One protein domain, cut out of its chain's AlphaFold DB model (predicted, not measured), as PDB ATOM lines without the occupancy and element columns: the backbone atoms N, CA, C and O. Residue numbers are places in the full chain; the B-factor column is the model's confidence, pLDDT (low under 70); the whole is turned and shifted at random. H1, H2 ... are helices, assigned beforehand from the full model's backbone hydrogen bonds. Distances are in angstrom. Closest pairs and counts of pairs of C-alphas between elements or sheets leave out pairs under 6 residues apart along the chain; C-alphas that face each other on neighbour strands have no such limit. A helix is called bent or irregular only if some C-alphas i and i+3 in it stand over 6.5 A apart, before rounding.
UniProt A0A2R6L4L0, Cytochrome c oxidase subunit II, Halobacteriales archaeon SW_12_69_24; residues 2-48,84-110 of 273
ATOM      1  N   PHE A   2     -12.231  14.700   9.048       37.66
ATOM      2  CA  PHE A   2     -13.198  15.540   8.321       37.66
ATOM      3  C   PHE A   2     -12.616  16.846   7.742       37.66
ATOM      4  O   PHE A   2     -13.116  17.299   6.723       37.66
ATOM      5  N   GLU A   3     -11.541  17.408   8.309       40.78
ATOM      6  CA  GLU A   3     -10.910  18.633   7.769       40.78
ATOM      7  C   GLU A   3     -10.182  18.412   6.433       40.78
ATOM      8  O   GLU A   3     -10.304  19.231   5.534       40.78
ATOM      9  N   TYR A   4      -9.558  17.247   6.226       41.28
ATOM     10  CA  TYR A   4      -8.905  16.902   4.951       41.28
ATOM     11  C   TYR A   4      -9.870  16.762   3.765       41.28
ATOM     12  O   TYR A   4      -9.458  16.871   2.617       41.28
ATOM     13  N   LEU A   5     -11.155  16.506   4.028       41.38
ATOM     14  CA  LEU A   5     -12.181  16.400   2.987       41.38
ATOM     15  C   LEU A   5     -12.710  17.775   2.551       41.38
ATOM     16  O   LEU A   5     -13.282  17.882   1.472       41.38
ATOM     17  N   ALA A   6     -12.526  18.810   3.376       37.81
ATOM     18  CA  ALA A   6     -13.004  20.165   3.103       37.81
ATOM     19  C   ALA A   6     -12.005  20.997   2.278       37.81
ATOM     20  O   ALA A   6     -12.425  21.870   1.526       37.81
ATOM     21  N   LEU A   7     -10.711  20.676   2.350       40.78
ATOM     22  CA  LEU A   7      -9.629  21.341   1.605       40.78
ATOM     23  C   LEU A   7      -9.457  20.840   0.161       40.78
ATOM     24  O   LEU A   7      -8.623  21.335  -0.586       40.78
ATOM     25  N   ALA A   8     -10.262  19.864  -0.260       42.31
ATOM     26  CA  ALA A   8     -10.241  19.333  -1.622       42.31
ATOM     27  C   ALA A   8     -10.967  20.230  -2.651       42.31
ATOM     28  O   ALA A   8     -11.087  19.832  -3.803       42.31
ATOM     29  N   HIS A   9     -11.488  21.398  -2.253       38.75
ATOM     30  CA  HIS A   9     -12.395  22.213  -3.079       38.75
ATOM     31  C   HIS A   9     -11.755  23.467  -3.706       38.75
ATOM     32  O   HIS A   9     -12.483  24.292  -4.250       38.75
ATOM     33  N   GLN A  10     -10.432  23.636  -3.616       41.94
ATOM     34  CA  GLN A  10      -9.713  24.830  -4.099       41.94
ATOM     35  C   GLN A  10      -8.595  24.522  -5.108       41.94
ATOM     36  O   GLN A  10      -7.775  25.382  -5.388       41.94
ATOM     37  N   VAL A  11      -8.556  23.313  -5.669       50.28
ATOM     38  CA  VAL A  11      -7.623  22.968  -6.753       50.28
ATOM     39  C   VAL A  11      -8.403  23.010  -8.071       50.28
ATOM     40  O   VAL A  11      -9.553  22.550  -8.066       50.28
ATOM     41  N   PRO A  12      -7.851  23.530  -9.188       48.66
ATOM     42  CA  PRO A  12      -8.440  23.306 -10.506       48.66
ATOM     43  C   PRO A  12      -8.773  21.817 -10.658       48.66
ATOM     44  O   PRO A  12      -8.001  20.955 -10.242       48.66
ATOM     45  N   GLU A  13      -9.972  21.536 -11.168       53.94
ATOM     46  CA  GLU A  13     -10.792  20.331 -10.943       53.94
ATOM     47  C   GLU A  13     -10.175  18.955 -11.319       53.94
ATOM     48  O   GLU A  13     -10.870  17.941 -11.315       53.94
ATOM     49  N   GLU A  14      -8.885  18.868 -11.638       64.44
ATOM     50  CA  GLU A  14      -8.269  17.718 -12.300       64.44
ATOM     51  C   GLU A  14      -7.087  17.061 -11.567       64.44
ATOM     52  O   GLU A  14      -6.927  15.841 -11.690       64.44
ATOM     53  N   TRP A  15      -6.302  17.781 -10.748       72.88
ATOM     54  CA  TRP A  15      -5.108  17.208 -10.098       72.88
ATOM     55  C   TRP A  15      -5.165  17.235  -8.568       72.88
ATOM     56  O   TRP A  15      -5.679  18.141  -7.930       72.88
ATOM     57  N   ARG A  16      -4.644  16.175  -7.951       83.19
ATOM     58  CA  ARG A  16      -4.589  15.955  -6.507       83.19
ATOM     59  C   ARG A  16      -3.160  16.193  -6.046       83.19
ATOM     60  O   ARG A  16      -2.226  15.665  -6.648       83.19
ATOM     61  N   ALA A  17      -3.001  16.885  -4.921       87.06
ATOM     62  CA  ALA A  17      -1.706  17.018  -4.267       87.06
ATOM     63  C   ALA A  17      -1.071  15.638  -4.013       87.06
ATOM     64  O   ALA A  17      -1.733  14.710  -3.527       87.06
ATOM     65  N   GLN A  18       0.228  15.506  -4.303       88.00
ATOM     66  CA  GLN A  18       0.979  14.267  -4.078       88.00
ATOM     67  C   GLN A  18       0.848  13.783  -2.627       88.00
ATOM     68  O   GLN A  18       0.627  12.596  -2.370       88.00
ATOM     69  N   SER A  19       0.892  14.712  -1.668       88.31
ATOM     70  CA  SER A  19       0.709  14.436  -0.241       88.31
ATOM     71  C   SER A  19      -0.604  13.710   0.076       88.31
ATOM     72  O   SER A  19      -0.616  12.781   0.895       88.31
ATOM     73  N   ALA A  20      -1.694  14.053  -0.613       89.62
ATOM     74  CA  ALA A  20      -2.989  13.401  -0.463       89.62
ATOM     75  C   ALA A  20      -2.977  11.970  -1.022       89.62
ATOM     76  O   ALA A  20      -3.500  11.055  -0.379       89.62
ATOM     77  N   VAL A  21      -2.340  11.753  -2.178       88.50
ATOM     78  CA  VAL A  21      -2.201  10.423  -2.802       88.50
ATOM     79  C   VAL A  21      -1.392   9.483  -1.907       88.50
ATOM     80  O   VAL A  21      -1.827   8.369  -1.603       88.50
ATOM     81  N   PHE A  22      -0.244   9.942  -1.406       90.25
ATOM     82  CA  PHE A  22       0.579   9.150  -0.491       90.25
ATOM     83  C   PHE A  22      -0.111   8.886   0.850       90.25
ATOM     84  O   PHE A  22       0.079   7.820   1.438       90.25
ATOM     85  N   SER A  23      -0.913   9.830   1.347       90.50
ATOM     86  CA  SER A  23      -1.694   9.633   2.572       90.50
ATOM     87  C   SER A  23      -2.766   8.560   2.389       90.50
ATOM     88  O   SER A  23      -2.913   7.694   3.253       90.50
ATOM     89  N   GLU A  24      -3.465   8.555   1.250       90.12
ATOM     90  CA  GLU A  24      -4.427   7.504   0.896       90.12
ATOM     91  C   GLU A  24      -3.753   6.124   0.862       90.12
ATOM     92  O   GLU A  24      -4.195   5.208   1.558       90.12
ATOM     93  N   LEU A  25      -2.628   6.002   0.144       91.56
ATOM     94  CA  LEU A  25      -1.828   4.774   0.103       91.56
ATOM     95  C   LEU A  25      -1.440   4.303   1.504       91.56
ATOM     96  O   LEU A  25      -1.677   3.149   1.861       91.56
ATOM     97  N   PHE A  26      -0.882   5.198   2.322       93.88
ATOM     98  CA  PHE A  26      -0.457   4.868   3.676       93.88
ATOM     99  C   PHE A  26      -1.611   4.312   4.514       93.88
ATOM    100  O   PHE A  26      -1.464   3.252   5.123       93.88
ATOM    101  N   PHE A  27      -2.770   4.975   4.525       93.69
ATOM    102  CA  PHE A  27      -3.902   4.528   5.334       93.69
ATOM    103  C   PHE A  27      -4.544   3.243   4.810       93.69
ATOM    104  O   PHE A  27      -4.951   2.413   5.623       93.69
ATOM    105  N   VAL A  28      -4.586   3.024   3.493       93.75
ATOM    106  CA  VAL A  28      -5.052   1.755   2.912       93.75
ATOM    107  C   VAL A  28      -4.139   0.604   3.341       93.75
ATOM    108  O   VAL A  28      -4.619  -0.400   3.876       93.75
ATOM    109  N   PHE A  29      -2.823   0.759   3.178       95.38
ATOM    110  CA  PHE A  29      -1.850  -0.257   3.583       95.38
ATOM    111  C   PHE A  29      -1.866  -0.488   5.094       95.38
ATOM    112  O   PHE A  29      -1.854  -1.636   5.541       95.38
ATOM    113  N   LEU A  30      -1.956   0.584   5.885       96.62
ATOM    114  CA  LEU A  30      -2.044   0.499   7.337       96.62
ATOM    115  C   LEU A  30      -3.319  -0.224   7.777       96.62
ATOM    116  O   LEU A  30      -3.247  -1.094   8.642       96.62
ATOM    117  N   ALA A  31      -4.475   0.084   7.185       96.75
ATOM    118  CA  ALA A  31      -5.747  -0.544   7.534       96.75
ATOM    119  C   ALA A  31      -5.758  -2.039   7.186       96.75
ATOM    120  O   ALA A  31      -6.072  -2.869   8.042       96.75
ATOM    121  N   VAL A  32      -5.366  -2.394   5.957       96.00
ATOM    122  CA  VAL A  32      -5.308  -3.796   5.510       96.00
ATOM    123  C   VAL A  32      -4.257  -4.572   6.304       96.00
ATOM    124  O   VAL A  32      -4.546  -5.658   6.810       96.00
ATOM    125  N   GLY A  33      -3.061  -4.005   6.478       96.19
ATOM    126  CA  GLY A  33      -1.975  -4.610   7.248       96.19
ATOM    127  C   GLY A  33      -2.343  -4.815   8.715       96.19
ATOM    128  O   GLY A  33      -2.128  -5.899   9.257       96.19
ATOM    129  N   THR A  34      -2.980  -3.825   9.346       97.50
ATOM    130  CA  THR A  34      -3.473  -3.935  10.727       97.50
ATOM    131  C   THR A  34      -4.551  -5.005  10.839       97.50
ATOM    132  O   THR A  34      -4.497  -5.822  11.754       97.50
ATOM    133  N   LEU A  35      -5.501  -5.063   9.902       96.88
ATOM    134  CA  LEU A  35      -6.547  -6.086   9.890       96.88
ATOM    135  C   LEU A  35      -5.956  -7.500   9.785       96.88
ATOM    136  O   LEU A  35      -6.283  -8.367  10.597       96.88
ATOM    137  N   VAL A  36      -5.049  -7.726   8.831       95.62
ATOM    138  CA  VAL A  36      -4.359  -9.016   8.674       95.62
ATOM    139  C   VAL A  36      -3.539  -9.344   9.922       95.62
ATOM    140  O   VAL A  36      -3.635 -10.456  10.442       95.62
ATOM    141  N   GLY A  37      -2.788  -8.375  10.450       95.94
ATOM    142  CA  GLY A  37      -1.994  -8.525  11.666       95.94
ATOM    143  C   GLY A  37      -2.843  -8.918  12.873       95.94
ATOM    144  O   GLY A  37      -2.529  -9.895  13.549       95.94
ATOM    145  N   VAL A  38      -3.968  -8.234  13.103       98.00
ATOM    146  CA  VAL A  38      -4.919  -8.555  14.178       98.00
ATOM    147  C   VAL A  38      -5.458  -9.973  14.022       98.00
ATOM    148  O   VAL A  38      -5.488 -10.711  15.007       98.00
ATOM    149  N   VAL A  39      -5.840 -10.387  12.809       95.25
ATOM    150  CA  VAL A  39      -6.329 -11.751  12.553       95.25
ATOM    151  C   VAL A  39      -5.251 -12.790  12.860       95.25
ATOM    152  O   VAL A  39      -5.519 -13.739  13.598       95.25
ATOM    153  N   VAL A  40      -4.032 -12.609  12.346       94.00
ATOM    154  CA  VAL A  40      -2.926 -13.568  12.518       94.00
ATOM    155  C   VAL A  40      -2.485 -13.651  13.977       94.00
ATOM    156  O   VAL A  40      -2.357 -14.752  14.521       94.00
ATOM    157  N   VAL A  41      -2.294 -12.508  14.636       97.06
ATOM    158  CA  VAL A  41      -1.882 -12.449  16.044       97.06
ATOM    159  C   VAL A  41      -2.969 -13.036  16.937       97.06
ATOM    160  O   VAL A  41      -2.671 -13.901  17.758       97.06
ATOM    161  N   SER A  42      -4.237 -12.662  16.743       97.25
ATOM    162  CA  SER A  42      -5.347 -13.211  17.534       97.25
ATOM    163  C   SER A  42      -5.499 -14.714  17.325       97.25
ATOM    164  O   SER A  42      -5.645 -15.452  18.295       97.25
ATOM    165  N   TYR A  43      -5.420 -15.195  16.081       93.75
ATOM    166  CA  TYR A  43      -5.466 -16.625  15.775       93.75
ATOM    167  C   TYR A  43      -4.327 -17.389  16.460       93.75
ATOM    168  O   TYR A  43      -4.563 -18.427  17.081       93.75
ATOM    169  N   THR A  44      -3.111 -16.839  16.413       94.12
ATOM    170  CA  THR A  44      -1.927 -17.419  17.059       94.12
ATOM    171  C   THR A  44      -2.086 -17.450  18.577       94.12
ATOM    172  O   THR A  44      -1.905 -18.502  19.185       94.12
ATOM    173  N   LEU A  45      -2.500 -16.342  19.199       95.94
ATOM    174  CA  LEU A  45      -2.739 -16.263  20.643       95.94
ATOM    175  C   LEU A  45      -3.863 -17.201  21.097       95.94
ATOM    176  O   LEU A  45      -3.726 -17.868  22.119       95.94
ATOM    177  N   LEU A  46      -4.949 -17.311  20.329       94.94
ATOM    178  CA  LEU A  46      -6.038 -18.247  20.614       94.94
ATOM    179  C   LEU A  46      -5.567 -19.700  20.556       94.94
ATOM    180  O   LEU A  46      -5.980 -20.497  21.396       94.94
ATOM    181  N   HIS A  47      -4.719 -20.052  19.588       89.69
ATOM    182  CA  HIS A  47      -4.148 -21.393  19.494       89.69
ATOM    183  C   HIS A  47      -3.133 -21.674  20.599       89.69
ATOM    184  O   HIS A  47      -3.167 -22.764  21.160       89.69
ATOM    185  N   LEU A  48      -2.293 -20.703  20.957       90.94
ATOM    186  CA  LEU A  48      -1.379 -20.813  22.094       90.94
ATOM    187  C   LEU A  48      -2.138 -20.988  23.411       90.94
ATOM    188  O   LEU A  48      -1.763 -21.824  24.222       90.94
ATOM    189  N   SER A  84      -5.121 -20.056   2.463       84.81
ATOM    190  CA  SER A  84      -4.363 -18.967   3.090       84.81
ATOM    191  C   SER A  84      -3.332 -18.369   2.138       84.81
ATOM    192  O   SER A  84      -3.209 -17.150   2.057       84.81
ATOM    193  N   PHE A  85      -2.625 -19.217   1.386       90.38
ATOM    194  CA  PHE A  85      -1.665 -18.764   0.384       90.38
ATOM    195  C   PHE A  85      -2.362 -18.022  -0.760       90.38
ATOM    196  O   PHE A  85      -1.946 -16.925  -1.117       90.38
ATOM    197  N   GLY A  86      -3.459 -18.574  -1.286       92.50
ATOM    198  CA  GLY A  86      -4.244 -17.953  -2.350       92.50
ATOM    199  C   GLY A  86      -4.843 -16.612  -1.928       92.50
ATOM    200  O   GLY A  86      -4.716 -15.634  -2.658       92.50
ATOM    201  N   LEU A  87      -5.425 -16.532  -0.728       92.06
ATOM    202  CA  LEU A  87      -5.960 -15.283  -0.184       92.06
ATOM    203  C   LEU A  87      -4.856 -14.233  -0.003       92.06
ATOM    204  O   LEU A  87      -5.036 -13.088  -0.405       92.06
ATOM    205  N   SER A  88      -3.705 -14.626   0.550       92.94
ATOM    206  CA  SER A  88      -2.555 -13.731   0.699       92.94
ATOM    207  C   SER A  88      -2.042 -13.238  -0.653       92.94
ATOM    208  O   SER A  88      -1.770 -12.050  -0.797       92.94
ATOM    209  N   ALA A  89      -1.923 -14.125  -1.645       95.44
ATOM    210  CA  ALA A  89      -1.478 -13.765  -2.986       95.44
ATOM    211  C   ALA A  89      -2.438 -12.766  -3.646       95.44
ATOM    212  O   ALA A  89      -1.982 -11.771  -4.197       95.44
ATOM    213  N   ILE A  90      -3.755 -12.983  -3.531       96.31
ATOM    214  CA  ILE A  90      -4.766 -12.053  -4.054       96.31
ATOM    215  C   ILE A  90      -4.624 -10.679  -3.394       96.31
ATOM    216  O   ILE A  90      -4.532  -9.685  -4.104       96.31
ATOM    217  N   ILE A  91      -4.541 -10.617  -2.058       95.06
ATOM    218  CA  ILE A  91      -4.395  -9.347  -1.327       95.06
ATOM    219  C   ILE A  91      -3.135  -8.602  -1.781       95.06
ATOM    220  O   ILE A  91      -3.206  -7.420  -2.107       95.06
ATOM    221  N   VAL A  92      -1.991  -9.288  -1.837       95.94
ATOM    222  CA  VAL A  92      -0.714  -8.674  -2.225       95.94
ATOM    223  C   VAL A  92      -0.751  -8.191  -3.673       95.94
ATOM    224  O   VAL A  92      -0.384  -7.050  -3.929       95.94
ATOM    225  N   ILE A  93      -1.230  -9.010  -4.613       97.31
ATOM    226  CA  ILE A  93      -1.322  -8.621  -6.029       97.31
ATOM    227  C   ILE A  93      -2.247  -7.411  -6.193       97.31
ATOM    228  O   ILE A  93      -1.889  -6.466  -6.893       97.31
ATOM    229  N   SER A  94      -3.401  -7.393  -5.519       95.62
ATOM    230  CA  SER A  94      -4.312  -6.246  -5.551       95.62
ATOM    231  C   SER A  94      -3.664  -4.972  -5.004       95.62
ATOM    232  O   SER A  94      -3.783  -3.925  -5.635       95.62
ATOM    233  N   LEU A  95      -2.942  -5.053  -3.879       95.62
ATOM    234  CA  LEU A  95      -2.221  -3.908  -3.309       95.62
ATOM    235  C   LEU A  95      -1.090  -3.418  -4.221       95.62
ATOM    236  O   LEU A  95      -0.903  -2.212  -4.345       95.62
ATOM    237  N   VAL A  96      -0.369  -4.325  -4.886       96.25
ATOM    238  CA  VAL A  96       0.687  -3.971  -5.848       96.25
ATOM    239  C   VAL A  96       0.101  -3.238  -7.050       96.25
ATOM    240  O   VAL A  96       0.593  -2.171  -7.400       96.25
ATOM    241  N   VAL A  97      -0.966  -3.765  -7.659       96.19
ATOM    242  CA  VAL A  97      -1.620  -3.123  -8.813       96.19
ATOM    243  C   VAL A  97      -2.166  -1.746  -8.435       96.19
ATOM    244  O   VAL A  97      -1.960  -0.783  -9.169       96.19
ATOM    245  N   TYR A  98      -2.815  -1.636  -7.274       94.06
ATOM    246  CA  TYR A  98      -3.328  -0.364  -6.764       94.06
ATOM    247  C   TYR A  98      -2.200   0.644  -6.490       94.06
ATOM    248  O   TYR A  98      -2.263   1.781  -6.953       94.06
ATOM    249  N   SER A  99      -1.135   0.214  -5.804       93.81
ATOM    250  CA  SER A  99       0.028   1.058  -5.516       93.81
ATOM    251  C   SER A  99       0.733   1.523  -6.782       93.81
ATOM    252  O   SER A  99       1.140   2.677  -6.855       93.81
ATOM    253  N   TYR A 100       0.880   0.645  -7.773       93.94
ATOM    254  CA  TYR A 100       1.509   0.983  -9.045       93.94
ATOM    255  C   TYR A 100       0.681   2.005  -9.831       93.94
ATOM    256  O   TYR A 100       1.240   2.956 -10.364       93.94
ATOM    257  N   GLY A 101      -0.650   1.871  -9.843       90.88
ATOM    258  CA  GLY A 101      -1.533   2.851 -10.482       90.88
ATOM    259  C   GLY A 101      -1.405   4.255  -9.882       90.88
ATOM    260  O   GLY A 101      -1.322   5.230 -10.622       90.88
ATOM    261  N   LEU A 102      -1.327   4.360  -8.552       88.88
ATOM    262  CA  LEU A 102      -1.120   5.648  -7.878       88.88
ATOM    263  C   LEU A 102       0.311   6.181  -8.024       88.88
ATOM    264  O   LEU A 102       0.499   7.391  -8.085       88.88
ATOM    265  N   LEU A 103       1.314   5.307  -8.127       89.00
ATOM    266  CA  LEU A 103       2.685   5.728  -8.418       89.00
ATOM    267  C   LEU A 103       2.779   6.334  -9.818       89.00
ATOM    268  O   LEU A 103       3.332   7.416  -9.961       89.00
ATOM    269  N   LEU A 104       2.176   5.693 -10.822       87.94
ATOM    270  CA  LEU A 104       2.137   6.217 -12.187       87.94
ATOM    271  C   LEU A 104       1.474   7.596 -12.273       87.94
ATOM    272  O   LEU A 104       1.914   8.426 -13.060       87.94
ATOM    273  N   TYR A 105       0.442   7.836 -11.462       85.44
ATOM    274  CA  TYR A 105      -0.192   9.149 -11.343       85.44
ATOM    275  C   TYR A 105       0.792  10.219 -10.845       85.44
ATOM    276  O   TYR A 105       0.872  11.304 -11.415       85.44
ATOM    277  N   VAL A 106       1.564   9.902  -9.800       88.31
ATOM    278  CA  VAL A 106       2.570  10.811  -9.231       88.31
ATOM    279  C   VAL A 106       3.748  11.012 -10.185       88.31
ATOM    280  O   VAL A 106       4.214  12.132 -10.336       88.31
ATOM    281  N   GLU A 107       4.221   9.956 -10.843       87.12
ATOM    282  CA  GLU A 107       5.387  10.010 -11.733       87.12
ATOM    283  C   GLU A 107       5.115  10.803 -13.014       87.12
ATOM    284  O   GLU A 107       5.950  11.597 -13.431       87.12
ATOM    285  N   GLN A 108       3.944  10.619 -13.628       83.50
ATOM    286  CA  GLN A 108       3.586  11.352 -14.847       83.50
ATOM    287  C   GLN A 108       3.270  12.817 -14.551       83.50
ATOM    288  O   GLN A 108       3.606  13.694 -15.347       83.50
ATOM    289  N   GLY A 109       2.630  13.070 -13.407       77.62
ATOM    290  CA  GLY A 109       2.118  14.387 -13.067       77.62
ATOM    291  C   GLY A 109       1.149  14.953 -14.104       77.62
ATOM    292  O   GLY A 109       0.700  14.241 -15.006       77.62
ATOM    293  N   PRO A 110       0.808  16.242 -13.981       72.19
ATOM    294  CA  PRO A 110      -0.021  16.931 -14.957       72.19
ATOM    295  C   PRO A 110       0.621  16.889 -16.349       72.19
ATOM    296  O   PRO A 110       1.743  17.361 -16.528       72.19
TER     297      PRO A 110
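Overview. This is residues 2 to 48 and 84 to 110 of the 273 residues of the protein "Cytochrome c oxidase subunit II" of Halobacteriales archaeon SW_12_69_24 (UniProt A0A2R6L4L0). Two long helices, H2 and H3, run side by side opposite ways as a narrow V, closest where H2 begins and H3 ends; residues 37 to 48 of H2 stick out. Short H1 sits off H2 on the side away from H3, joined by a loop. The printed part has 74 residues, all helix in class, ordered H1, H2, H3, with no named strand. It is only just loose, close to extended, with a radius of gyration of the C-alphas of 16.8 A and spans of 55 by 27 by 13 A.

Along the chain. Find C-alpha 3 at (-10.910, 18.633, 7.769), where H1, residues 3 to 9, begins; it spans 11.5 A and is only just irregular, C-alphas 6 and 9 being 6.54 A apart. H2, residues 18 to 48, runs 43.8 A; H3, residues 84 to 108, runs 36.1 A to C-alpha 108 at (3.586, 11.352, -14.847).

Arrangement. Look at Gln 18 and Val 106: H2 and H3 touch, these closest C-alphas being 6.4 A apart. H2 touches H3 with residues 18 to 29 alone, and H3 touches H2 with residues 95 to 106 alone; their lines stand at a shallow tilt of 13 degrees, opposite ways. H1 is apart from both. Every O i to N i+4 pair is within hydrogen-bond range in H2 and H3; H1 has 0 of 3, and 1 of 4 O i to N i+3 pairs.

Size, cuts and confidence. The farthest C-alphas, Pro 12 and Leu 48, are 55.3 A apart. Residues 49 to 83 are cut out, leaving 19.3 A between C-alphas 48 and 84. The H1 to H2 link is short. Residues 2 to 14 have pLDDT under 70.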